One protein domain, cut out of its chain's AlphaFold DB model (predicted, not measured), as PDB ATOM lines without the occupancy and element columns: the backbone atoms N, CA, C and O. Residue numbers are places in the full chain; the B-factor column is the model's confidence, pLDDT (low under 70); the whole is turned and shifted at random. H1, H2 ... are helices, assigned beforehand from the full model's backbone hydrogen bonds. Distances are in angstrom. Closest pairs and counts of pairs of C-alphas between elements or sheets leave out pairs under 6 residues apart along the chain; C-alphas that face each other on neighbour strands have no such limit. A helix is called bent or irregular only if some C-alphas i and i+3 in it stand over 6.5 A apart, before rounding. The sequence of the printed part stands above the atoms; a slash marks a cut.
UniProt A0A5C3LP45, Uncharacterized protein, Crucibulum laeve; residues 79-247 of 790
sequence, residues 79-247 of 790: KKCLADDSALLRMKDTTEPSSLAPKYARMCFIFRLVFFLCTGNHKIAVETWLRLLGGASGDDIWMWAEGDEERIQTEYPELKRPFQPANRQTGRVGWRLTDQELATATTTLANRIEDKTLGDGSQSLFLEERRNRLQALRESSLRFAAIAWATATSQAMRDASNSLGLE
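AT A GLANCE: This is residues 79 to 247 of the 790 residues of an uncharacterized protein of Crucibulum laeve (UniProt A0A5C3LP45). This is a compact body of helices, mostly crossed, with H2 running through its middle: H3 packs at a slant on the second half of H2, H9 crosses it on another side, and short H5 and H6 pack on its first half. The longest helix, H7, lies side by side with H3 and bears H1, while H10 packs on H3 and H8 packs on short H4; residues 93 to 98 and 167 to 172 stick out. The printed part has 169 residues with ten named helices, H1 to H10 along the chain, and no named strand; the class is all helix. The radius of gyration of the C-alphas is 15.9 A, and the spans are 52 by 45 by 33 A.

HOW THE PARTS SIT: Begin with H1, residues 79 to 90, which touches residues 186 to 193 of H7, residues 179 to 198, opposite ways at a steep tilt of 39 degrees; their closest C-alphas, Leu 82 and Ile 193, are 6.1 A apart. Next come the hubs, H2, residues 101 to 117, and H3, residues 122 to 134, which touch at a steep tilt of 50 degrees, opposite ways, with closest C-alphas Phe 115 and Ala 125 4.9 A apart. H3 touches H7 at a shallow tilt of 25 degrees, the same way; look at their closest C-alphas, Gly 134 and Thr 188, 5.5 A apart. H4, residues 141 to 144, touches H8, residues 201 to 216, with closest C-alphas Trp 144 and Arg 211 5.1 A apart. H5, residues 149 to 155, and H6, residues 157 to 160, both touch H2, with closest C-alphas Pro 102 and Glu 149 at 5.2 A, and Ala 105 and Lys 160 at 6.8 A. H8 and H9, residues 220 to 233, form a helical hairpin but only just touch, with 3 pairs of C-alphas within 8 A, the closest being Leu 214 and Arg 223 at 5.9 A. H9 touches H2 at a steep tilt of 58 degrees, with closest C-alphas Leu 113 and Ala 228 6.6 A apart. H10, residues 235 to 243, touches H3, with closest C-alphas Thr 128 and Met 237 5.1 A apart. Every O i to N i+4 pair is within hydrogen-bond range in H2, H3, H5, H9 and H10, against 6 of 8 in H1, 14 of 16 in H7 and 11 of 12 in H8; H4 and H6 are too short for such a pair.

IN THESE COORDINATES: Find C-alpha 79 at (-6.256, -32.191, -6.149), where H1 begins. H2 runs 24.0 A from C-alpha 101 at (-1.718, -12.092, -1.847). H7 spans 30.4 A and is only just irregular, C-alphas 195 and 198 being 6.7 A apart; H8 spans 22.6 A. H10 ends at C-alpha 243, (18.680, -23.104, -23.893).

THE WHOLE: The C-alphas farthest apart, Gln 169 and Ser 202, are 52.5 A apart. The printed part has no cut, and its one long link is H6 to H7, 18 residues. Mean pLDDT of the printed part is 76.9; residues 79 to 101, 136 to 138, 158 to 174 and 196 to 200 are under 70.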
ATOM      1  N   LYS A  79      -5.041 -32.678  -5.474       57.56
ATOM      2  CA  LYS A  79      -6.256 -32.191  -6.149       57.56
ATOM      3  C   LYS A  79      -6.892 -30.956  -5.504       57.56
ATOM      4  O   LYS A  79      -7.380 -30.096  -6.226       57.56
ATOM      5  N   LYS A  80      -6.915 -30.860  -4.172       61.78
ATOM      6  CA  LYS A  80      -7.423 -29.689  -3.437       61.78
ATOM      7  C   LYS A  80      -6.518 -28.487  -3.673       61.78
ATOM      8  O   LYS A  80      -7.003 -27.416  -4.009       61.78
ATOM      9  N   CYS A  81      -5.212 -28.708  -3.589       57.66
ATOM     10  CA  CYS A  81      -4.230 -27.660  -3.772       57.66
ATOM     11  C   CYS A  81      -4.293 -27.078  -5.221       57.66
ATOM     12  O   CYS A  81      -4.303 -25.861  -5.416       57.66
ATOM     13  N   LEU A  82      -4.496 -27.932  -6.241       60.34
ATOM     14  CA  LEU A  82      -4.744 -27.522  -7.639       60.34
ATOM     15  C   LEU A  82      -6.127 -26.888  -7.874       60.34
ATOM     16  O   LEU A  82      -6.264 -25.973  -8.689       60.34
ATOM     17  N   ALA A  83      -7.165 -27.356  -7.176       58.16
ATOM     18  CA  ALA A  83      -8.499 -26.757  -7.233       58.16
ATOM     19  C   ALA A  83      -8.487 -25.330  -6.665       58.16
ATOM     20  O   ALA A  83      -9.089 -24.427  -7.250       58.16
ATOM     21  N   ASP A  84      -7.732 -25.110  -5.590       60.34
ATOM     22  CA  ASP A  84      -7.513 -23.781  -5.038       60.34
ATOM     23  C   ASP A  84      -6.733 -22.914  -6.044       60.34
ATOM     24  O   ASP A  84      -6.998 -21.717  -6.170       60.34
ATOM     25  N   ASP A  85      -5.742 -23.461  -6.759       65.12
ATOM     26  CA  ASP A  85      -4.996 -22.721  -7.792       65.12
ATOM     27  C   ASP A  85      -5.877 -22.395  -9.014       65.12
ATOM     28  O   ASP A  85      -5.780 -21.310  -9.582       65.12
ATOM     29  N   SER A  86      -6.849 -23.250  -9.344       60.94
ATOM     30  CA  SER A  86      -7.873 -22.960 -10.360       60.94
ATOM     31  C   SER A  86      -8.785 -21.785  -9.978       60.94
ATOM     32  O   SER A  86      -9.411 -21.175 -10.849       60.94
ATOM     33  N   ALA A  87      -8.933 -21.493  -8.681       59.25
ATOM     34  CA  ALA A  87      -9.699 -20.343  -8.201       59.25
ATOM     35  C   ALA A  87      -8.928 -19.022  -8.388       59.25
ATOM     36  O   ALA A  87      -9.550 -18.000  -8.670       59.25
ATOM     37  N   LEU A  88      -7.589 -19.058  -8.336       57.88
ATOM     38  CA  LEU A  88      -6.705 -17.908  -8.587       57.88
ATOM     39  C   LEU A  88      -6.940 -17.303  -9.980       57.88
ATOM     40  O   LEU A  88      -7.056 -16.092 -10.137       57.88
ATOM     41  N   LEU A  89      -7.036 -18.165 -10.992       59.19
ATOM     42  CA  LEU A  89      -7.143 -17.775 -12.403       59.19
ATOM     43  C   LEU A  89      -8.508 -17.188 -12.756       59.19
ATOM     44  O   LEU A  89      -8.634 -16.412 -13.701       59.19
ATOM     45  N   ARG A  90      -9.533 -17.567 -11.986       59.06
ATOM     46  CA  ARG A  90     -10.920 -17.139 -12.185       59.06
ATOM     47  C   ARG A  90     -11.234 -15.791 -11.534       59.06
ATOM     48  O   ARG A  90     -12.271 -15.218 -11.841       59.06
ATOM     49  N   MET A  91     -10.350 -15.252 -10.689       49.84
ATOM     50  CA  MET A  91     -10.557 -13.991  -9.957       49.84
ATOM     51  C   MET A  91      -9.999 -12.742 -10.667       49.84
ATOM     52  O   MET A  91      -9.746 -11.728 -10.021       49.84
ATOM     53  N   LYS A  92      -9.843 -12.776 -12.000       50.28
ATOM     54  CA  LYS A  92      -9.312 -11.654 -12.806       50.28
ATOM     55  C   LYS A  92     -10.079 -10.324 -12.643       50.28
ATOM     56  O   LYS A  92      -9.513  -9.287 -12.969       50.28
ATOM     57  N   ASP A  93     -11.295 -10.354 -12.086       48.06
ATOM     58  CA  ASP A  93     -12.205  -9.203 -11.998       48.06
ATOM     59  C   ASP A  93     -12.575  -8.754 -10.570       48.06
ATOM     60  O   ASP A  93     -13.348  -7.808 -10.406       48.06
ATOM     61  N   THR A  94     -12.052  -9.379  -9.510       48.00
ATOM     62  CA  THR A  94     -12.381  -8.953  -8.137       48.00
ATOM     63  C   THR A  94     -11.372  -7.932  -7.622       48.00
ATOM     64  O   THR A  94     -10.205  -8.249  -7.409       48.00
ATOM     65  N   THR A  95     -11.838  -6.709  -7.359       48.47
ATOM     66  CA  THR A  95     -11.082  -5.562  -6.819       48.47
ATOM     67  C   THR A  95     -10.551  -5.743  -5.389       48.47
ATOM     68  O   THR A  95     -10.126  -4.766  -4.779       48.47
ATOM     69  N   GLU A  96     -10.561  -6.957  -4.832       46.47
ATOM     70  CA  GLU A  96     -10.000  -7.250  -3.511       46.47
ATOM     71  C   GLU A  96      -8.603  -7.887  -3.640       46.47
ATOM     72  O   GLU A  96      -8.479  -9.102  -3.795       46.47
ATOM     73  N   PRO A  97      -7.517  -7.093  -3.552       53.00
ATOM     74  CA  PRO A  97      -6.141  -7.589  -3.644       53.00
ATOM     75  C   PRO A  97      -5.714  -8.520  -2.491       53.00
ATOM     76  O   PRO A  97      -4.610  -9.062  -2.517       53.00
ATOM     77  N   SER A  98      -6.554  -8.722  -1.471       55.78
ATOM     78  CA  SER A  98      -6.237  -9.497  -0.266       55.78
ATOM     79  C   SER A  98      -6.224 -11.016  -0.485       55.78
ATOM     80  O   SER A  98      -5.404 -11.698   0.128       55.78
ATOM     81  N   SER A  99      -7.065 -11.566  -1.370       52.59
ATOM     82  CA  SER A  99      -7.159 -13.023  -1.599       52.59
ATOM     83  C   SER A  99      -6.084 -13.570  -2.552       52.59
ATOM     84  O   SER A  99      -5.679 -14.727  -2.438       52.59
ATOM     85  N   LEU A 100      -5.565 -12.730  -3.454       56.72
ATOM     86  CA  LEU A 100      -4.461 -13.047  -4.376       56.72
ATOM     87  C   LEU A 100      -3.080 -13.009  -3.694       56.72
ATOM     88  O   LEU A 100      -2.115 -13.575  -4.216       56.72
ATOM     89  N   ALA A 101      -2.981 -12.370  -2.524       67.00
ATOM     90  CA  ALA A 101      -1.718 -12.092  -1.847       67.00
ATOM     91  C   ALA A 101      -0.870 -13.340  -1.516       67.00
ATOM     92  O   ALA A 101       0.339 -13.287  -1.746       67.00
ATOM     93  N   PRO A 102      -1.429 -14.472  -1.035       73.38
ATOM     94  CA  PRO A 102      -0.612 -15.636  -0.680       73.38
ATOM     95  C   PRO A 102       0.044 -16.289  -1.905       73.38
ATOM     96  O   PRO A 102       1.248 -16.528  -1.932       73.38
ATOM     97  N   LYS A 103      -0.725 -16.523  -2.970       74.12
ATOM     98  CA  LYS A 103      -0.246 -17.246  -4.161       74.12
ATOM     99  C   LYS A 103       0.674 -16.398  -5.025       74.12
ATOM    100  O   LYS A 103       1.695 -16.888  -5.505       74.12
ATOM    101  N   TYR A 104       0.366 -15.107  -5.144       80.56
ATOM    102  CA  TYR A 104       1.288 -14.143  -5.730       80.56
ATOM    103  C   TYR A 104       2.601 -14.084  -4.936       80.56
ATOM    104  O   TYR A 104       3.675 -14.088  -5.538       80.56
ATOM    105  N   ALA A 105       2.541 -14.128  -3.598       80.81
ATOM    106  CA  ALA A 105       3.740 -14.213  -2.767       80.81
ATOM    107  C   ALA A 105       4.543 -15.498  -3.032       80.81
ATOM    108  O   ALA A 105       5.762 -15.404  -3.156       80.81
ATOM    109  N   ARG A 106       3.898 -16.662  -3.222       86.38
ATOM    110  CA  ARG A 106       4.590 -17.910  -3.614       86.38
ATOM    111  C   ARG A 106       5.308 -17.765  -4.960       86.38
ATOM    112  O   ARG A 106       6.488 -18.095  -5.063       86.38
ATOM    113  N   MET A 107       4.632 -17.225  -5.981       88.00
ATOM    114  CA  MET A 107       5.244 -16.965  -7.296       88.00
ATOM    115  C   MET A 107       6.459 -16.044  -7.183       88.00
ATOM    116  O   MET A 107       7.509 -16.339  -7.754       88.00
ATOM    117  N   CYS A 108       6.327 -14.958  -6.419       84.69
ATOM    118  CA  CYS A 108       7.402 -13.996  -6.195       84.69
ATOM    119  C   CYS A 108       8.566 -14.602  -5.408       84.69
ATOM    120  O   CYS A 108       9.720 -14.315  -5.719       84.69
ATOM    121  N   PHE A 109       8.276 -15.437  -4.410       86.25
ATOM    122  CA  PHE A 109       9.276 -16.152  -3.623       86.25
ATOM    123  C   PHE A 109      10.117 -17.069  -4.510       86.25
ATOM    124  O   PHE A 109      11.338 -16.933  -4.530       86.25
ATOM    125  N   ILE A 110       9.472 -17.930  -5.303       89.44
ATOM    126  CA  ILE A 110      10.184 -18.851  -6.200       89.44
ATOM    127  C   ILE A 110      10.969 -18.067  -7.249       89.44
ATOM    128  O   ILE A 110      12.124 -18.399  -7.500       89.44
ATOM    129  N   PHE A 111      10.401 -17.001  -7.825       90.81
ATOM    130  CA  PHE A 111      11.155 -16.172  -8.765       90.81
ATOM    131  C   PHE A 111      12.396 -15.572  -8.111       90.81
ATOM    132  O   PHE A 111      13.475 -15.683  -8.672       90.81
ATOM    133  N   ARG A 112      12.276 -14.966  -6.922       86.69
ATOM    134  CA  ARG A 112      13.429 -14.385  -6.217       86.69
ATOM    135  C   ARG A 112      14.484 -15.439  -5.918       86.69
ATOM    136  O   ARG A 112      15.661 -15.185  -6.139       86.69
ATOM    137  N   LEU A 113      14.065 -16.618  -5.474       86.88
ATOM    138  CA  LEU A 113      14.962 -17.735  -5.227       86.88
ATOM    139  C   LEU A 113      15.739 -18.123  -6.492       86.88
ATOM    140  O   LEU A 113      16.967 -18.133  -6.486       86.88
ATOM    141  N   VAL A 114      15.027 -18.371  -7.590       89.81
ATOM    142  CA  VAL A 114      15.612 -18.677  -8.903       89.81
ATOM    143  C   VAL A 114      16.527 -17.547  -9.375       89.81
ATOM    144  O   VAL A 114      17.597 -17.786  -9.921       89.81
ATOM    145  N   PHE A 115      16.124 -16.305  -9.145       88.38
ATOM    146  CA  PHE A 115      16.861 -15.118  -9.534       88.38
ATOM    147  C   PHE A 115      18.222 -15.020  -8.835       88.38
ATOM    148  O   PHE A 115      19.235 -14.758  -9.491       88.38
ATOM    149  N   PHE A 116      18.257 -15.283  -7.525       84.19
ATOM    150  CA  PHE A 116      19.499 -15.353  -6.752       84.19
ATOM    151  C   PHE A 116      20.376 -16.520  -7.194       84.19
ATOM    152  O   PHE A 116      21.561 -16.316  -7.456       84.19
ATOM    153  N   LEU A 117      19.781 -17.701  -7.391       84.38
ATOM    154  CA  LEU A 117      20.492 -18.863  -7.921       84.38
ATOM    155  C   LEU A 117      21.099 -18.576  -9.294       84.38
ATOM    156  O   LEU A 117      22.171 -19.064  -9.611       84.38
ATOM    157  N   CYS A 118      20.459 -17.752 -10.118       85.81
ATOM    158  CA  CYS A 118      20.975 -17.349 -11.423       85.81
ATOM    159  C   CYS A 118      21.983 -16.195 -11.380       85.81
ATOM    160  O   CYS A 118      22.192 -15.561 -12.415       85.81
ATOM    161  N   THR A 119      22.565 -15.888 -10.214       83.88
ATOM    162  CA  THR A 119      23.517 -14.780 -10.001       83.88
ATOM    163  C   THR A 119      23.022 -13.453 -10.586       83.88
ATOM    164  O   THR A 119      23.791 -12.663 -11.130       83.88
ATOM    165  N   GLY A 120      21.708 -13.237 -10.564       80.19
ATOM    166  CA  GLY A 120      21.075 -12.057 -11.138       80.19
ATOM    167  C   GLY A 120      20.909 -12.032 -12.661       80.19
ATOM    168  O   GLY A 120      20.493 -11.013 -13.216       80.19
ATOM    169  N   ASN A 121      21.184 -13.129 -13.373       87.75
ATOM    170  CA  ASN A 121      20.881 -13.226 -14.797       87.75
ATOM    171  C   ASN A 121      19.370 -13.392 -15.010       87.75
ATOM    172  O   ASN A 121      18.826 -14.497 -14.965       87.75
ATOM    173  N   HIS A 122      18.708 -12.268 -15.288       89.94
ATOM    174  CA  HIS A 122      17.257 -12.185 -15.469       89.94
ATOM    175  C   HIS A 122      16.717 -13.143 -16.532       89.94
ATOM    176  O   HIS A 122      15.673 -13.748 -16.322       89.94
ATOM    177  N   LYS A 123      17.437 -13.350 -17.643       90.94
ATOM    178  CA  LYS A 123      16.970 -14.240 -18.720       90.94
ATOM    179  C   LYS A 123      16.919 -15.696 -18.270       90.94
ATOM    180  O   LYS A 123      15.887 -16.338 -18.440       90.94
ATOM    181  N   ILE A 124      17.997 -16.199 -17.656       91.00
ATOM    182  CA  ILE A 124      18.014 -17.568 -17.110       91.00
ATOM    183  C   ILE A 124      16.972 -17.689 -16.003       91.00
ATOM    184  O   ILE A 124      16.286 -18.703 -15.911       91.00
ATOM    185  N   ALA A 125      16.851 -16.659 -15.161       91.75
ATOM    186  CA  ALA A 125      15.929 -16.675 -14.042       91.75
ATOM    187  C   ALA A 125      14.472 -16.785 -14.497       91.75
ATOM    188  O   ALA A 125      13.748 -17.643 -14.003       91.75
ATOM    189  N   VAL A 126      14.053 -15.971 -15.469       93.75
ATOM    190  CA  VAL A 126      12.703 -16.023 -16.046       93.75
ATOM    191  C   VAL A 126      12.454 -17.370 -16.717       93.75
ATOM    192  O   VAL A 126      11.442 -18.000 -16.429       93.75
ATOM    193  N   GLU A 127      13.382 -17.848 -17.547       94.06
ATOM    194  CA  GLU A 127      13.240 -19.131 -18.247       94.06
ATOM    195  C   GLU A 127      13.120 -20.307 -17.261       94.06
ATOM    196  O   GLU A 127      12.206 -21.127 -17.359       94.06
ATOM    197  N   THR A 128      13.991 -20.352 -16.251       92.50
ATOM    198  CA  THR A 128      13.958 -21.372 -15.191       92.50
ATOM    199  C   THR A 128      12.652 -21.294 -14.411       92.50
ATOM    200  O   THR A 128      11.983 -22.302 -14.203       92.50
ATOM    201  N   TRP A 129      12.255 -20.090 -14.002       94.44
ATOM    202  CA  TRP A 129      11.033 -19.860 -13.242       94.44
ATOM    203  C   TRP A 129       9.784 -20.301 -14.010       94.44
ATOM    204  O   TRP A 129       8.945 -21.006 -13.450       94.44
ATOM    205  N   LEU A 130       9.677 -19.966 -15.299       93.50
ATOM    206  CA  LEU A 130       8.562 -20.395 -16.145       93.50
ATOM    207  C   LEU A 130       8.524 -21.920 -16.314       93.50
ATOM    208  O   LEU A 130       7.445 -22.508 -16.231       93.50
ATOM    209  N   ARG A 131       9.675 -22.584 -16.473       92.75
ATOM    210  CA  ARG A 131       9.753 -24.058 -16.548       92.75
ATOM    211  C   ARG A 131       9.305 -24.735 -15.255       92.75
ATOM    212  O   ARG A 131       8.539 -25.698 -15.303       92.75
ATOM    213  N   LEU A 132       9.718 -24.201 -14.105       91.38
ATOM    214  CA  LEU A 132       9.286 -24.676 -12.785       91.38
ATOM    215  C   LEU A 132       7.782 -24.489 -12.574       91.38
ATOM    216  O   LEU A 132       7.106 -25.375 -12.041       91.38
ATOM    217  N   LEU A 133       7.240 -23.355 -13.026       91.38
ATOM    218  CA  LEU A 133       5.803 -23.101 -12.995       91.38
ATOM    219  C   LEU A 133       5.036 -24.048 -13.906       91.38
ATOM    220  O   LEU A 133       3.976 -24.497 -13.489       91.38
ATOM    221  N   GLY A 134       5.570 -24.386 -15.082       90.12
ATOM    222  CA  GLY A 134       4.966 -25.330 -16.026       90.12
ATOM    223  C   GLY A 134       5.046 -26.792 -15.583       90.12
ATOM    224  O   GLY A 134       4.253 -27.609 -16.034       90.12
ATOM    225  N   GLY A 135       5.948 -27.131 -14.657       84.62
ATOM    226  CA  GLY A 135       6.114 -28.502 -14.166       84.62
ATOM    227  C   GLY A 135       6.709 -29.460 -15.202       84.62
ATOM    228  O   GLY A 135       6.489 -30.664 -15.107       84.62
ATOM    229  N   ALA A 136       7.447 -28.938 -16.186       69.06
ATOM    230  CA  ALA A 136       7.964 -29.707 -17.321       69.06
ATOM    231  C   ALA A 136       9.055 -30.737 -16.948       69.06
ATOM    232  O   ALA A 136       9.398 -31.588 -17.761       69.06
ATOM    233  N   SER A 137       9.610 -30.666 -15.738       60.78
ATOM    234  CA  SER A 137      10.862 -31.334 -15.364       60.78
ATOM    235  C   SER A 137      10.711 -32.555 -14.455       60.78
ATOM    236  O   SER A 137      11.717 -33.098 -14.020       60.78
ATOM    237  N   GLY A 138       9.495 -32.960 -14.076       67.94
ATOM    238  CA  GLY A 138       9.312 -33.914 -12.970       67.94
ATOM    239  C   GLY A 138       9.692 -33.339 -11.594       67.94
ATOM    240  O   GLY A 138       9.296 -33.894 -10.578       67.94
ATOM    241  N   ASP A 139      10.362 -32.184 -11.548       70.31
ATOM    242  CA  ASP A 139      10.652 -31.417 -10.342       70.31
ATOM    243  C   ASP A 139       9.484 -30.483 -10.027       70.31
ATOM    244  O   ASP A 139       9.387 -29.361 -10.531       70.31
ATOM    245  N   ASP A 140       8.562 -30.944  -9.186       78.94
ATOM    246  CA  ASP A 140       7.413 -30.144  -8.769       78.94
ATOM    247  C   ASP A 140       7.733 -29.197  -7.601       78.94
ATOM    248  O   ASP A 140       7.099 -29.208  -6.546       78.94
ATOM    249  N   ILE A 141       8.737 -28.346  -7.809       79.62
ATOM    250  CA  ILE A 141       9.205 -27.369  -6.817       79.62
ATOM    251  C   ILE A 141       8.111 -26.362  -6.445       79.62
ATOM    252  O   ILE A 141       8.053 -25.901  -5.305       79.62
ATOM    253  N   TRP A 142       7.199 -26.055  -7.375       79.75
ATOM    254  CA  TRP A 142       6.028 -25.211  -7.107       79.75
ATOM    255  C   TRP A 142       5.199 -25.726  -5.925       79.75
ATOM    256  O   TRP A 142       4.748 -24.940  -5.088       79.75
ATOM    257  N   MET A 143       5.027 -27.047  -5.833       78.00
ATOM    258  CA  MET A 143       4.254 -27.683  -4.767       78.00
ATOM    259  C   MET A 143       5.007 -27.733  -3.431       78.00
ATOM    260  O   MET A 143       4.387 -27.968  -2.397       78.00
ATOM    261  N   TRP A 144       6.323 -27.510  -3.411       79.19
ATOM    262  CA  TRP A 144       7.130 -27.580  -2.185       79.19
ATOM    263  C   TRP A 144       7.057 -26.310  -1.335       79.19
ATOM    264  O   TRP A 144       7.121 -26.386  -0.106       79.19
ATOM    265  N   ALA A 145       6.847 -25.158  -1.976       79.88
ATOM    266  CA  ALA A 145       6.607 -23.880  -1.301       79.88
ATOM    267  C   ALA A 145       5.142 -23.701  -0.851       79.88
ATOM    268  O   ALA A 145       4.756 -22.639  -0.362       79.88
ATOM    269  N   GLU A 146       4.292 -24.711  -1.041       82.56
ATOM    270  CA  GLU A 146       2.902 -24.638  -0.616       82.56
ATOM    271  C   GLU A 146       2.769 -24.652   0.912       82.56
ATOM    272  O   GLU A 146       3.408 -25.451   1.608       82.56
ATOM    273  N   GLY A 147       1.909 -23.775   1.431       83.44
ATOM    274  CA  GLY A 147       1.685 -23.597   2.864       83.44
ATOM    275  C   GLY A 147       2.753 -22.733   3.538       83.44
ATOM    276  O   GLY A 147       2.640 -22.458   4.730       83.44
ATOM    277  N   ASP A 148       3.777 -22.298   2.796       83.00
ATOM    278  CA  ASP A 148       4.788 -21.366   3.294       83.00
ATOM    279  C   ASP A 148       4.416 -19.910   3.064       83.00
ATOM    280  O   ASP A 148       5.160 -19.038   3.487       83.00
ATOM    281  N   GLU A 149       3.289 -19.594   2.430       83.44
ATOM    282  CA  GLU A 149       2.940 -18.215   2.076       83.44
ATOM    283  C   GLU A 149       2.895 -17.315   3.304       83.44
ATOM    284  O   GLU A 149       3.468 -16.230   3.293       83.44
ATOM    285  N   GLU A 150       2.246 -17.773   4.372       81.81
ATOM    286  CA  GLU A 150       2.142 -17.017   5.617       81.81
ATOM    287  C   GLU A 150       3.502 -16.896   6.317       81.81
ATOM    288  O   GLU A 150       3.814 -15.837   6.861       81.81
ATOM    289  N   ARG A 151       4.348 -17.933   6.245       83.12
ATOM    290  CA  ARG A 151       5.711 -17.913   6.802       83.12
ATOM    291  C   ARG A 151       6.622 -16.974   6.025       83.12
ATOM    292  O   ARG A 151       7.223 -16.095   6.621       83.12
ATOM    293  N   ILE A 152       6.654 -17.095   4.699       79.94
ATOM    294  CA  ILE A 152       7.356 -16.202   3.766       79.94
ATOM    295  C   ILE A 152       6.936 -14.763   4.036       79.94
ATOM    296  O   ILE A 152       7.771 -13.871   4.128       79.94
ATOM    297  N   GLN A 153       5.636 -14.526   4.198       77.62
ATOM    298  CA  GLN A 153       5.138 -13.208   4.542       77.62
ATOM    299  C   GLN A 153       5.649 -12.768   5.925       77.62
ATOM    300  O   GLN A 153       6.163 -11.660   6.054       77.62
ATOM    301  N   THR A 154       5.502 -13.582   6.962       82.44
ATOM    302  CA  THR A 154       5.777 -13.181   8.351       82.44
ATOM    303  C   THR A 154       7.267 -13.037   8.649       82.44
ATOM    304  O   THR A 154       7.675 -12.028   9.217       82.44
ATOM    305  N   GLU A 155       8.066 -14.024   8.261       81.56
ATOM    306  CA  GLU A 155       9.495 -14.111   8.567       81.56
ATOM    307  C   GLU A 155      10.347 -13.267   7.615       81.56
ATOM    308  O   GLU A 155      11.400 -12.776   8.011       81.56
ATOM    309  N   TYR A 156       9.868 -13.050   6.387       73.44
ATOM    310  CA  TYR A 156      10.606 -12.344   5.340       73.44
ATOM    311  C   TYR A 156       9.754 -11.211   4.742       73.44
ATOM    312  O   TYR A 156       9.360 -11.238   3.570       73.44
ATOM    313  N   PRO A 157       9.409 -10.176   5.532       73.31
ATOM    314  CA  PRO A 157       8.524  -9.093   5.101       73.31
ATOM    315  C   PRO A 157       9.075  -8.278   3.918       73.31
ATOM    316  O   PRO A 157       8.318  -7.647   3.179       73.31
ATOM    317  N   GLU A 158      10.378  -8.297   3.669       68.62
ATOM    318  CA  GLU A 158      11.008  -7.757   2.461       68.62
ATOM    319  C   GLU A 158      10.620  -8.520   1.185       68.62
ATOM    320  O   GLU A 158      10.671  -7.957   0.083       68.62
ATOM    321  N   LEU A 159      10.170  -9.771   1.316       65.00
ATOM    322  CA  LEU A 159       9.520 -10.536   0.253       65.00
ATOM    323  C   LEU A 159       8.063 -10.103   0.041       65.00
ATOM    324  O   LEU A 159       7.586 -10.204  -1.088       65.00
ATOM    325  N   LYS A 160       7.386  -9.534   1.058       62.12
ATOM    326  CA  LYS A 160       6.028  -8.969   0.899       62.12
ATOM    327  C   LYS A 160       5.993  -7.767  -0.018       62.12
ATOM    328  O   LYS A 160       4.938  -7.512  -0.591       62.12
ATOM    329  N   ARG A 161       7.073  -6.975  -0.098       61.38
ATOM    330  CA  ARG A 161       7.048  -5.768  -0.930       61.38
ATOM    331  C   ARG A 161       6.803  -6.222  -2.375       61.38
ATOM    332  O   ARG A 161       7.714  -6.837  -2.946       61.38
ATOM    333  N   PRO A 162       5.603  -5.961  -2.947       54.03
ATOM    334  CA  PRO A 162       5.338  -6.277  -4.347       54.03
ATOM    335  C   PRO A 162       6.430  -5.577  -5.126       54.03
ATOM    336  O   PRO A 162       6.678  -4.431  -4.770       54.03
ATOM    337  N   PHE A 163       7.102  -6.263  -6.061       56.19
ATOM    338  CA  PHE A 163       8.278  -5.782  -6.805       56.19
ATOM    339  C   PHE A 163       8.263  -4.261  -6.949       56.19
ATOM    340  O   PHE A 163       7.689  -3.723  -7.898       56.19
ATOM    341  N   GLN A 164       8.798  -3.554  -5.947       47.25
ATOM    342  CA  GLN A 164       8.611  -2.118  -5.929       47.25
ATOM    343  C   GLN A 164       9.571  -1.636  -6.999       47.25
ATOM    344  O   GLN A 164      10.734  -2.060  -6.984       47.25
ATOM    345  N   PRO A 165       9.095  -0.830  -7.964       40.28
ATOM    346  CA  PRO A 165       9.973  -0.269  -8.972       40.28
ATOM    347  C   PRO A 165      11.152   0.326  -8.219       40.28
ATOM    348  O   PRO A 165      10.934   1.079  -7.266       40.28
ATOM    349  N   ALA A 166      12.370  -0.106  -8.569       45.00
ATOM    350  CA  ALA A 166      13.570   0.384  -7.911       45.00
ATOM    351  C   ALA A 166      13.428   1.886  -7.733       45.00
ATOM    352  O   ALA A 166      13.098   2.599  -8.689       45.00
ATOM    353  N   ASN A 167      13.633   2.354  -6.503       44.62
ATOM    354  CA  ASN A 167      13.727   3.777  -6.288       44.62
ATOM    355  C   ASN A 167      14.870   4.247  -7.197       44.62
ATOM    356  O   ASN A 167      16.027   3.900  -6.940       44.62
ATOM    357  N   ARG A 168      14.531   4.973  -8.276       50.00
ATOM    358  CA  ARG A 168      15.487   5.484  -9.275       50.00
ATOM    359  C   ARG A 168      16.654   6.208  -8.601       50.00
ATOM    360  O   ARG A 168      17.744   6.235  -9.155       50.00
ATOM    361  N   GLN A 169      16.434   6.735  -7.396       46.81
ATOM    362  CA  GLN A 169      17.435   7.409  -6.577       46.81
ATOM    363  C   GLN A 169      18.564   6.498  -6.075       46.81
ATOM    364  O   GLN A 169      19.656   6.988  -5.833       46.81
ATOM    365  N   THR A 170      18.336   5.191  -5.908       52.22
ATOM    366  CA  THR A 170      19.351   4.284  -5.332       52.22
ATOM    367  C   THR A 170      20.277   3.652  -6.367       52.22
ATOM    368  O   THR A 170      21.187   2.926  -5.976       52.22
ATOM    369  N   GLY A 171      20.032   3.844  -7.671       44.53
ATOM    370  CA  GLY A 171      20.819   3.219  -8.747       44.53
ATOM    371  C   GLY A 171      20.792   1.682  -8.765       44.53
ATOM    372  O   GLY A 171      21.347   1.068  -9.672       44.53
ATOM    373  N   ARG A 172      20.130   1.035  -7.795       52.28
ATOM    374  CA  ARG A 172      19.976  -0.415  -7.753       52.28
ATOM    375  C   ARG A 172      19.076  -0.821  -8.905       52.28
ATOM    376  O   ARG A 172      17.931  -0.375  -8.978       52.28
ATOM    377  N   VAL A 173      19.596  -1.663  -9.795       51.81
ATOM    378  CA  VAL A 173      18.811  -2.325 -10.838       51.81
ATOM    379  C   VAL A 173      17.705  -3.098 -10.128       51.81
ATOM    380  O   VAL A 173      17.935  -4.134  -9.512       51.81
ATOM    381  N   GLY A 174      16.507  -2.523 -10.120       56.22
ATOM    382  CA  GLY A 174      15.339  -3.172  -9.557       56.22
ATOM    383  C   GLY A 174      15.023  -4.370 -10.415       56.22
ATOM    384  O   GLY A 174      14.656  -4.211 -11.576       56.22
ATOM    385  N   TRP A 175      15.174  -5.553  -9.841       70.06
ATOM    386  CA  TRP A 175      14.716  -6.797 -10.430       70.06
ATOM    387  C   TRP A 175      13.200  -6.680 -10.598       70.06
ATOM    388  O   TRP A 175      12.466  -6.729  -9.615       70.06
ATOM    389  N   ARG A 176      12.725  -6.404 -11.814       75.62
ATOM    390  CA  ARG A 176      11.302  -6.212 -12.101       75.62
ATOM    391  C   ARG A 176      10.867  -7.286 -13.079       75.62
ATOM    392  O   ARG A 176      11.346  -7.306 -14.207       75.62
ATOM    393  N   LEU A 177       9.919  -8.118 -12.646       81.94
ATOM    394  CA  LEU A 177       9.112  -8.889 -13.580       81.94
ATOM    395  C   LEU A 177       8.345  -7.908 -14.461       81.94
ATOM    396  O   LEU A 177       7.634  -7.029 -13.958       81.94
ATOM    397  N   THR A 178       8.515  -8.027 -15.768       88.94
ATOM    398  CA  THR A 178       7.688  -7.281 -16.713       88.94
ATOM    399  C   THR A 178       6.245  -7.773 -16.621       88.94
ATOM    400  O   THR A 178       5.985  -8.926 -16.269       88.94
ATOM    401  N   ASP A 179       5.283  -6.914 -16.964       86.56
ATOM    402  CA  ASP A 179       3.869  -7.308 -16.971       86.56
ATOM    403  C   ASP A 179       3.640  -8.498 -17.925       86.56
ATOM    404  O   ASP A 179       2.818  -9.371 -17.656       86.56
ATOM    405  N   GLN A 180       4.442  -8.584 -18.994       91.94
ATOM    406  CA  GLN A 180       4.471  -9.714 -19.919       91.94
ATOM    407  C   GLN A 180       4.993 -11.001 -19.265       91.94
ATOM    408  O   GLN A 180       4.381 -12.053 -19.440       91.94
ATOM    409  N   GLU A 181       6.094 -10.952 -18.514       92.12
ATOM    410  CA  GLU A 181       6.635 -12.120 -17.798       92.12
ATOM    411  C   GLU A 181       5.648 -12.627 -16.749       92.12
ATOM    412  O   GLU A 181       5.423 -13.831 -16.643       92.12
ATOM    413  N   LEU A 182       4.995 -11.716 -16.024       89.56
ATOM    414  CA  LEU A 182       3.970 -12.075 -15.053       89.56
ATOM    415  C   LEU A 182       2.726 -12.672 -15.727       89.56
ATOM    416  O   LEU A 182       2.194 -13.678 -15.253       89.56
ATOM    417  N   ALA A 183       2.270 -12.093 -16.841       89.38
ATOM    418  CA  ALA A 183       1.162 -12.635 -17.623       89.38
ATOM    419  C   ALA A 183       1.497 -14.025 -18.185       89.38
ATOM    420  O   ALA A 183       0.662 -14.931 -18.130       89.38
ATOM    421  N   THR A 184       2.732 -14.213 -18.658       93.19
ATOM    422  CA  THR A 184       3.237 -15.502 -19.150       93.19
ATOM    423  C   THR A 184       3.244 -16.522 -18.024       93.19
ATOM    424  O   THR A 184       2.642 -17.574 -18.164       93.19
ATOM    425  N   ALA A 185       3.810 -16.184 -16.867       91.00
ATOM    426  CA  ALA A 185       3.836 -17.055 -15.697       91.00
ATOM    427  C   ALA A 185       2.443 -17.443 -15.198       91.00
ATOM    428  O   ALA A 185       2.204 -18.601 -14.864       91.00
ATOM    429  N   THR A 186       1.513 -16.487 -15.190       89.56
ATOM    430  CA  THR A 186       0.113 -16.735 -14.822       89.56
ATOM    431  C   THR A 186      -0.545 -17.694 -15.812       89.56
ATOM    432  O   THR A 186      -1.239 -18.614 -15.396       89.56
ATOM    433  N   THR A 187      -0.292 -17.518 -17.111       92.12
ATOM    434  CA  THR A 187      -0.810 -18.398 -18.172       92.12
ATOM    435  C   THR A 187      -0.182 -19.790 -18.097       92.12
ATOM    436  O   THR A 187      -0.887 -20.786 -18.176       92.12
ATOM    437  N   THR A 188       1.125 -19.886 -17.868       91.38
ATOM    438  CA  THR A 188       1.828 -21.162 -17.692       91.38
ATOM    439  C   THR A 188       1.292 -21.931 -16.489       91.38
ATOM    440  O   THR A 188       1.029 -23.129 -16.586       91.38
ATOM    441  N   LEU A 189       1.086 -21.243 -15.361       88.56
ATOM    442  CA  LEU A 189       0.472 -21.840 -14.181       88.56
ATOM    443  C   LEU A 189      -0.969 -22.280 -14.480       88.56
ATOM    444  O   LEU A 189      -1.359 -23.370 -14.069       88.56
ATOM    445  N   ALA A 190      -1.727 -21.479 -15.238       88.19
ATOM    446  CA  ALA A 190      -3.080 -21.816 -15.670       88.19
ATOM    447  C   ALA A 190      -3.144 -23.118 -16.455       88.19
ATOM    448  O   ALA A 190      -3.834 -24.052 -16.049       88.19
ATOM    449  N   ASN A 191      -2.352 -23.192 -17.519       89.12
ATOM    450  CA  ASN A 191      -2.285 -24.354 -18.391       89.12
ATOM    451  C   ASN A 191      -1.901 -25.597 -17.594       89.12
ATOM    452  O   ASN A 191      -2.530 -26.637 -17.719       89.12
ATOM    453  N   ARG A 192      -0.937 -25.477 -16.675       85.88
ATOM    454  CA  ARG A 192      -0.547 -26.589 -15.808       85.88
ATOM    455  C   ARG A 192      -1.690 -27.115 -14.944       85.88
ATOM    456  O   ARG A 192      -1.775 -28.319 -14.707       85.88
ATOM    457  N   ILE A 193      -2.508 -26.225 -14.396       84.19
ATOM    458  CA  ILE A 193      -3.637 -26.605 -13.544       84.19
ATOM    459  C   ILE A 193      -4.702 -27.336 -14.368       84.19
ATOM    460  O   ILE A 193      -5.295 -28.293 -13.873       84.19
ATOM    461  N   GLU A 194      -4.894 -26.931 -15.623       85.75
ATOM    462  CA  GLU A 194      -5.783 -27.599 -16.578       85.75
ATOM    463  C   GLU A 194      -5.219 -28.972 -17.016       85.75
ATOM    464  O   GLU A 194      -5.928 -29.984 -16.964       85.75
ATOM    465  N   ASP A 195      -3.922 -29.036 -17.331       83.25
ATOM    466  CA  ASP A 195      -3.216 -30.225 -17.833       83.25
ATOM    467  C   ASP A 195      -3.014 -31.320 -16.774       83.25
ATOM    468  O   ASP A 195      -3.015 -32.514 -17.087       83.25
ATOM    469  N   LYS A 196      -2.884 -30.960 -15.488       65.75
ATOM    470  CA  LYS A 196      -2.659 -31.914 -14.378       65.75
ATOM    471  C   LYS A 196      -3.827 -32.868 -14.098       65.75
ATOM    472  O   LYS A 196      -3.785 -33.640 -13.138       65.75
ATOM    473  N   THR A 197      -4.841 -32.892 -14.952       55.62
ATOM    474  CA  THR A 197      -5.879 -33.921 -14.937       55.62
ATOM    475  C   THR A 197      -5.378 -35.318 -15.356       55.62
ATOM    476  O   THR A 197      -6.126 -36.276 -15.168       55.62
ATOM    477  N   LEU A 198      -4.134 -35.485 -15.846       49.81
ATOM    478  CA  LEU A 198      -3.697 -36.736 -16.506       49.81
ATOM    479  C   LEU A 198      -2.294 -37.287 -16.144       49.81
ATOM    480  O   LEU A 198      -1.759 -38.114 -16.880       49.81
ATOM    481  N   GLY A 199      -1.686 -36.888 -15.022       58.62
ATOM    482  CA  GLY A 199      -0.386 -37.441 -14.600       58.62
ATOM    483  C   GLY A 199      -0.466 -38.878 -14.056       58.62
ATOM    484  O   GLY A 199      -1.333 -39.183 -13.237       58.62
ATOM    485  N   ASP A 200       0.462 -39.742 -14.481       64.12
ATOM    486  CA  ASP A 200       0.627 -41.122 -14.002       64.12
ATOM    487  C   ASP A 200       0.834 -41.148 -12.471       64.12
ATOM    488  O   ASP A 200       1.703 -40.460 -11.926       64.12
ATOM    489  N   GLY A 201       0.000 -41.902 -11.746       73.50
ATOM    490  CA  GLY A 201      -0.152 -41.776 -10.286       73.50
ATOM    491  C   GLY A 201       1.118 -42.061  -9.471       73.50
ATOM    492  O   GLY A 201       1.214 -41.651  -8.315       73.50
ATOM    493  N   SER A 202       2.108 -42.723 -10.069       74.50
ATOM    494  CA  SER A 202       3.381 -43.073  -9.432       74.50
ATOM    495  C   SER A 202       4.279 -41.856  -9.164       74.50
ATOM    496  O   SER A 202       4.795 -41.716  -8.054       74.50
ATOM    497  N   GLN A 203       4.419 -40.929 -10.121       74.69
ATOM    498  CA  GLN A 203       5.207 -39.701  -9.930       74.69
ATOM    499  C   GLN A 203       4.566 -38.773  -8.895       74.69
ATOM    500  O   GLN A 203       5.270 -38.130  -8.116       74.69
ATOM    501  N   SER A 204       3.231 -38.745  -8.840       76.50
ATOM    502  CA  SER A 204       2.503 -37.937  -7.857       76.50
ATOM    503  C   SER A 204       2.837 -38.344  -6.423       76.50
ATOM    504  O   SER A 204       3.021 -37.469  -5.581       76.50
ATOM    505  N   LEU A 205       2.942 -39.648  -6.139       80.75
ATOM    506  CA  LEU A 205       3.227 -40.145  -4.788       80.75
ATOM    507  C   LEU A 205       4.620 -39.729  -4.304       80.75
ATOM    508  O   LEU A 205       4.767 -39.263  -3.177       80.75
ATOM    509  N   PHE A 206       5.630 -39.844  -5.166       81.38
ATOM    510  CA  PHE A 206       7.002 -39.463  -4.830       81.38
ATOM    511  C   PHE A 206       7.140 -37.959  -4.551       81.38
ATOM    512  O   PHE A 206       7.806 -37.538  -3.602       81.38
ATOM    513  N   LEU A 207       6.467 -37.132  -5.355       79.62
ATOM    514  CA  LEU A 207       6.458 -35.682  -5.179       79.62
ATOM    515  C   LEU A 207       5.715 -35.250  -3.915       79.62
ATOM    516  O   LEU A 207       6.151 -34.319  -3.234       79.62
ATOM    517  N   GLU A 208       4.624 -35.937  -3.586       83.06
ATOM    518  CA  GLU A 208       3.859 -35.703  -2.365       83.06
ATOM    519  C   GLU A 208       4.649 -36.122  -1.119       83.06
ATOM    520  O   GLU A 208       4.681 -35.385  -0.135       83.06
ATOM    521  N   GLU A 209       5.386 -37.232  -1.175       85.38
ATOM    522  CA  GLU A 209       6.300 -37.647  -0.108       85.38
ATOM    523  C   GLU A 209       7.410 -36.611   0.132       85.38
ATOM    524  O   GLU A 209       7.634 -36.201   1.276       85.38
ATOM    525  N   ARG A 210       8.070 -36.126  -0.932       82.88
ATOM    526  CA  ARG A 210       9.071 -35.047  -0.832       82.88
ATOM    527  C   ARG A 210       8.480 -33.779  -0.228       82.88
ATOM    528  O   ARG A 210       9.046 -33.226   0.715       82.88
ATOM    529  N   ARG A 211       7.316 -33.350  -0.721       84.69
ATOM    530  CA  ARG A 211       6.592 -32.192  -0.185       84.69
ATOM    531  C   ARG A 211       6.317 -32.353   1.309       84.69
ATOM    532  O   ARG A 211       6.634 -31.450   2.077       84.69
ATOM    533  N   ASN A 212       5.746 -33.483   1.721       86.75
ATOM    534  CA  ASN A 212       5.371 -33.731   3.112       86.75
ATOM    535  C   ASN A 212       6.592 -33.702   4.039       86.75
ATOM    536  O   ASN A 212       6.513 -33.178   5.149       86.75
ATOM    537  N   ARG A 213       7.743 -34.196   3.574       85.25
ATOM    538  CA  ARG A 213       9.006 -34.121   4.322       85.25
ATOM    539  C   ARG A 213       9.511 -32.695   4.476       85.25
ATOM    540  O   ARG A 213       9.850 -32.301   5.588       85.25
ATOM    541  N   LEU A 214       9.519 -31.915   3.395       86.31
ATOM    542  CA  LEU A 214       9.895 -30.501   3.460       86.31
ATOM    543  C   LEU A 214       8.948 -29.719   4.379       86.31
ATOM    544  O   LEU A 214       9.403 -28.911   5.183       86.31
ATOM    545  N   GLN A 215       7.648 -30.017   4.332       86.25
ATOM    546  CA  GLN A 215       6.636 -29.438   5.222       86.25
ATOM    547  C   GLN A 215       6.808 -29.845   6.690       86.25
ATOM    548  O   GLN A 215       6.477 -29.064   7.583       86.25
ATOM    549  N   ALA A 216       7.357 -31.031   6.956       88.00
ATOM    550  CA  ALA A 216       7.656 -31.494   8.308       88.00
ATOM    551  C   ALA A 216       8.873 -30.788   8.937       88.00
ATOM    552  O   ALA A 216       9.052 -30.858  10.157       88.00
ATOM    553  N   LEU A 217       9.695 -30.084   8.146       86.38
ATOM    554  CA  LEU A 217      10.791 -29.273   8.672       86.38
ATOM    555  C   LEU A 217      10.223 -28.096   9.477       86.38
ATOM    556  O   LEU A 217       9.562 -27.197   8.953       86.38
ATOM    557  N   ARG A 218      10.491 -28.111  10.788       86.19
ATOM    558  CA  ARG A 218      10.059 -27.045  11.707       86.19
ATOM    559  C   ARG A 218      10.769 -25.725  11.434       86.19
ATOM    560  O   ARG A 218      10.179 -24.673  11.635       86.19
ATOM    561  N   GLU A 219      12.021 -25.798  10.997       86.31
ATOM    562  CA  GLU A 219      12.868 -24.636  10.772       86.31
ATOM    563  C   GLU A 219      12.711 -24.127   9.333       86.31
ATOM    564  O   GLU A 219      13.052 -24.820   8.371       86.31
ATOM    565  N   SER A 220      12.180 -22.913   9.182       84.25
ATOM    566  CA  SER A 220      11.895 -22.305   7.878       84.25
ATOM    567  C   SER A 220      13.154 -22.089   7.038       84.25
ATOM    568  O   SER A 220      13.136 -22.321   5.834       84.25
ATOM    569  N   SER A 221      14.276 -21.740   7.668       81.75
ATOM    570  CA  SER A 221      15.564 -21.550   6.995       81.75
ATOM    571  C   SER A 221      16.069 -22.842   6.332       81.75
ATOM    572  O   SER A 221      16.476 -22.821   5.172       81.75
ATOM    573  N   LEU A 222      15.968 -23.987   7.019       83.38
ATOM    574  CA  LEU A 222      16.269 -25.309   6.461       83.38
ATOM    575  C   LEU A 222      15.332 -25.669   5.319       83.38
ATOM    576  O   LEU A 222      15.771 -26.199   4.298       83.38
ATOM    577  N   ARG A 223      14.040 -25.388   5.492       86.75
ATOM    578  CA  ARG A 223      13.039 -25.648   4.462       86.75
ATOM    579  C   ARG A 223      13.332 -24.842   3.199       86.75
ATOM    580  O   ARG A 223      13.353 -25.409   2.111       86.75
ATOM    581  N   PHE A 224      13.630 -23.553   3.330       85.94
ATOM    582  CA  PHE A 224      13.968 -22.693   2.197       85.94
ATOM    583  C   PHE A 224      15.313 -23.049   1.576       85.94
ATOM    584  O   PHE A 224      15.406 -23.072   0.351       85.94
ATOM    585  N   ALA A 225      16.311 -23.437   2.372       84.88
ATOM    586  CA  ALA A 225      17.563 -23.985   1.855       84.88
ATOM    587  C   ALA A 225      17.326 -25.266   1.036       84.88
ATOM    588  O   ALA A 225      17.928 -25.436  -0.019       84.88
ATOM    589  N   ALA A 226      16.417 -26.143   1.471       87.94
ATOM    590  CA  ALA A 226      16.072 -27.354   0.732       87.94
ATOM    591  C   ALA A 226      15.322 -27.051  -0.575       87.94
ATOM    592  O   ALA A 226      15.637 -27.643  -1.606       87.94
ATOM    593  N   ILE A 227      14.403 -26.077  -0.577       88.19
ATOM    594  CA  ILE A 227      13.751 -25.597  -1.809       88.19
ATOM    595  C   ILE A 227      14.786 -24.963  -2.755       88.19
ATOM    596  O   ILE A 227      14.751 -25.222  -3.957       88.19
ATOM    597  N   ALA A 228      15.734 -24.182  -2.231       87.50
ATOM    598  CA  ALA A 228      16.845 -23.596  -2.985       87.50
ATOM    599  C   ALA A 228      17.720 -24.669  -3.632       87.50
ATOM    600  O   ALA A 228      17.956 -24.632  -4.839       87.50
ATOM    601  N   TRP A 229      18.145 -25.654  -2.839       87.75
ATOM    602  CA  TRP A 229      18.949 -26.784  -3.287       87.75
ATOM    603  C   TRP A 229      18.273 -27.524  -4.430       87.75
ATOM    604  O   TRP A 229      18.872 -27.772  -5.477       87.75
ATOM    605  N   ALA A 230      16.994 -27.821  -4.253       87.94
ATOM    606  CA  ALA A 230      16.253 -28.604  -5.213       87.94
ATOM    607  C   ALA A 230      15.926 -27.794  -6.482       87.94
ATOM    608  O   ALA A 230      15.947 -28.324  -7.585       87.94
ATOM    609  N   THR A 231      15.750 -26.474  -6.354       88.19
ATOM    610  CA  THR A 231      15.652 -25.549  -7.495       88.19
ATOM    611  C   THR A 231      16.943 -25.521  -8.308       88.19
ATOM    612  O   THR A 231      16.906 -25.636  -9.532       88.19
ATOM    613  N   ALA A 232      18.087 -25.405  -7.636       86.69
ATOM    614  CA  ALA A 232      19.399 -25.326  -8.269       86.69
ATOM    615  C   ALA A 232      19.803 -26.629  -8.977       86.69
ATOM    616  O   ALA A 232      20.501 -26.597  -9.988       86.69
ATOM    617  N   THR A 233      19.347 -27.769  -8.457       86.12
ATOM    618  CA  THR A 233      19.614 -29.104  -9.016       86.12
ATOM    619  C   THR A 233      18.534 -29.592  -9.985       86.12
ATOM    620  O   THR A 233      18.722 -30.629 -10.618       86.12
ATOM    621  N   SER A 234      17.444 -28.835 -10.150       88.62
ATOM    622  CA  SER A 234      16.332 -29.208 -11.024       88.62
ATOM    623  C   SER A 234      16.723 -29.315 -12.496       88.62
ATOM    624  O   SER A 234      17.561 -28.563 -13.015       88.62
ATOM    625  N   GLN A 235      16.030 -30.190 -13.219       88.94
ATOM    626  CA  GLN A 235      16.144 -30.285 -14.669       88.94
ATOM    627  C   GLN A 235      15.679 -28.984 -15.347       88.94
ATOM    628  O   GLN A 235      16.246 -28.592 -16.360       88.94
ATOM    629  N   ALA A 236      14.737 -28.241 -14.749       90.56
ATOM    630  CA  ALA A 236      14.313 -26.930 -15.247       90.56
ATOM    631  C   ALA A 236      15.462 -25.905 -15.282       90.56
ATOM    632  O   ALA A 236      15.617 -25.201 -16.281       90.56
ATOM    633  N   MET A 237      16.284 -25.842 -14.226       88.94
ATOM    634  CA  MET A 237      17.477 -24.984 -14.177       88.94
ATOM    635  C   MET A 237      18.515 -25.417 -15.219       88.94
ATOM    636  O   MET A 237      19.112 -24.579 -15.908       88.94
ATOM    637  N   ARG A 238      18.713 -26.733 -15.363       89.00
ATOM    638  CA  ARG A 238      19.627 -27.312 -16.354       89.00
ATOM    639  C   ARG A 238      19.195 -26.968 -17.779       89.00
ATOM    640  O   ARG A 238      20.000 -26.458 -18.554       89.00
ATOM    641  N   ASP A 239      17.926 -27.171 -18.110       90.94
ATOM    642  CA  ASP A 239      17.408 -26.901 -19.449       90.94
ATOM    643  C   ASP A 239      17.389 -25.407 -19.774       90.94
ATOM    644  O   ASP A 239      17.699 -25.025 -20.902       90.94
ATOM    645  N   ALA A 240      17.062 -24.553 -18.800       90.75
ATOM    646  CA  ALA A 240      17.139 -23.107 -18.973       90.75
ATOM    647  C   ALA A 240      18.577 -22.665 -19.276       90.75
ATOM    648  O   ALA A 240      18.796 -21.895 -20.213       90.75
ATOM    649  N   SER A 241      19.560 -23.202 -18.546       87.69
ATOM    650  CA  SER A 241      20.982 -22.941 -18.806       87.69
ATOM    651  C   SER A 241      21.388 -23.399 -20.213       87.69
ATOM    652  O   SER A 241      21.953 -22.610 -20.974       87.69
ATOM    653  N   ASN A 242      20.997 -24.617 -20.604       89.19
ATOM    654  CA  ASN A 242      21.278 -25.179 -21.929       89.19
ATOM    655  C   ASN A 242      20.652 -24.351 -23.061       89.19
ATOM    656  O   ASN A 242      21.307 -24.081 -24.066       89.19
ATOM    657  N   SER A 243      19.403 -23.903 -22.892       89.44
ATOM    658  CA  SER A 243      18.680 -23.104 -23.893       89.44
ATOM    659  C   SER A 243      19.340 -21.754 -24.185       89.44
ATOM    660  O   SER A 243      19.202 -21.210 -25.280       89.44
ATOM    661  N   LEU A 244      20.102 -21.231 -23.223       85.62
ATOM    662  CA  LEU A 244      20.834 -19.973 -23.337       85.62
ATOM    663  C   LEU A 244      22.301 -20.169 -23.742       85.62
ATOM    664  O   LEU A 244      23.063 -19.202 -23.732       85.62
ATOM    665  N   GLY A 245      22.698 -21.396 -24.101       86.88
ATOM    666  CA  GLY A 245      24.070 -21.730 -24.481       86.88
ATOM    667  C   GLY A 245      25.066 -21.578 -23.333       86.88
ATOM    668  O   GLY A 245      26.251 -21.360 -23.574       86.88
ATOM    669  N   LEU A 246      24.592 -21.637 -22.089       81.81
ATOM    670  CA  LEU A 246      25.457 -21.606 -20.922       81.81
ATOM    671  C   LEU A 246      25.929 -23.026 -20.654       81.81
ATOM    672  O   LEU A 246      25.123 -23.954 -20.611       81.81
ATOM    673  N   GLU A 247      27.242 -23.184 -20.491       73.44
ATOM    674  CA  GLU A 247      27.818 -24.468 -20.117       73.44
ATOM    675  C   GLU A 247      27.129 -25.012 -18.862       73.44
ATOM    676  O   GLU A 247      26.742 -24.251 -17.968       73.44
TER     677      GLU A 247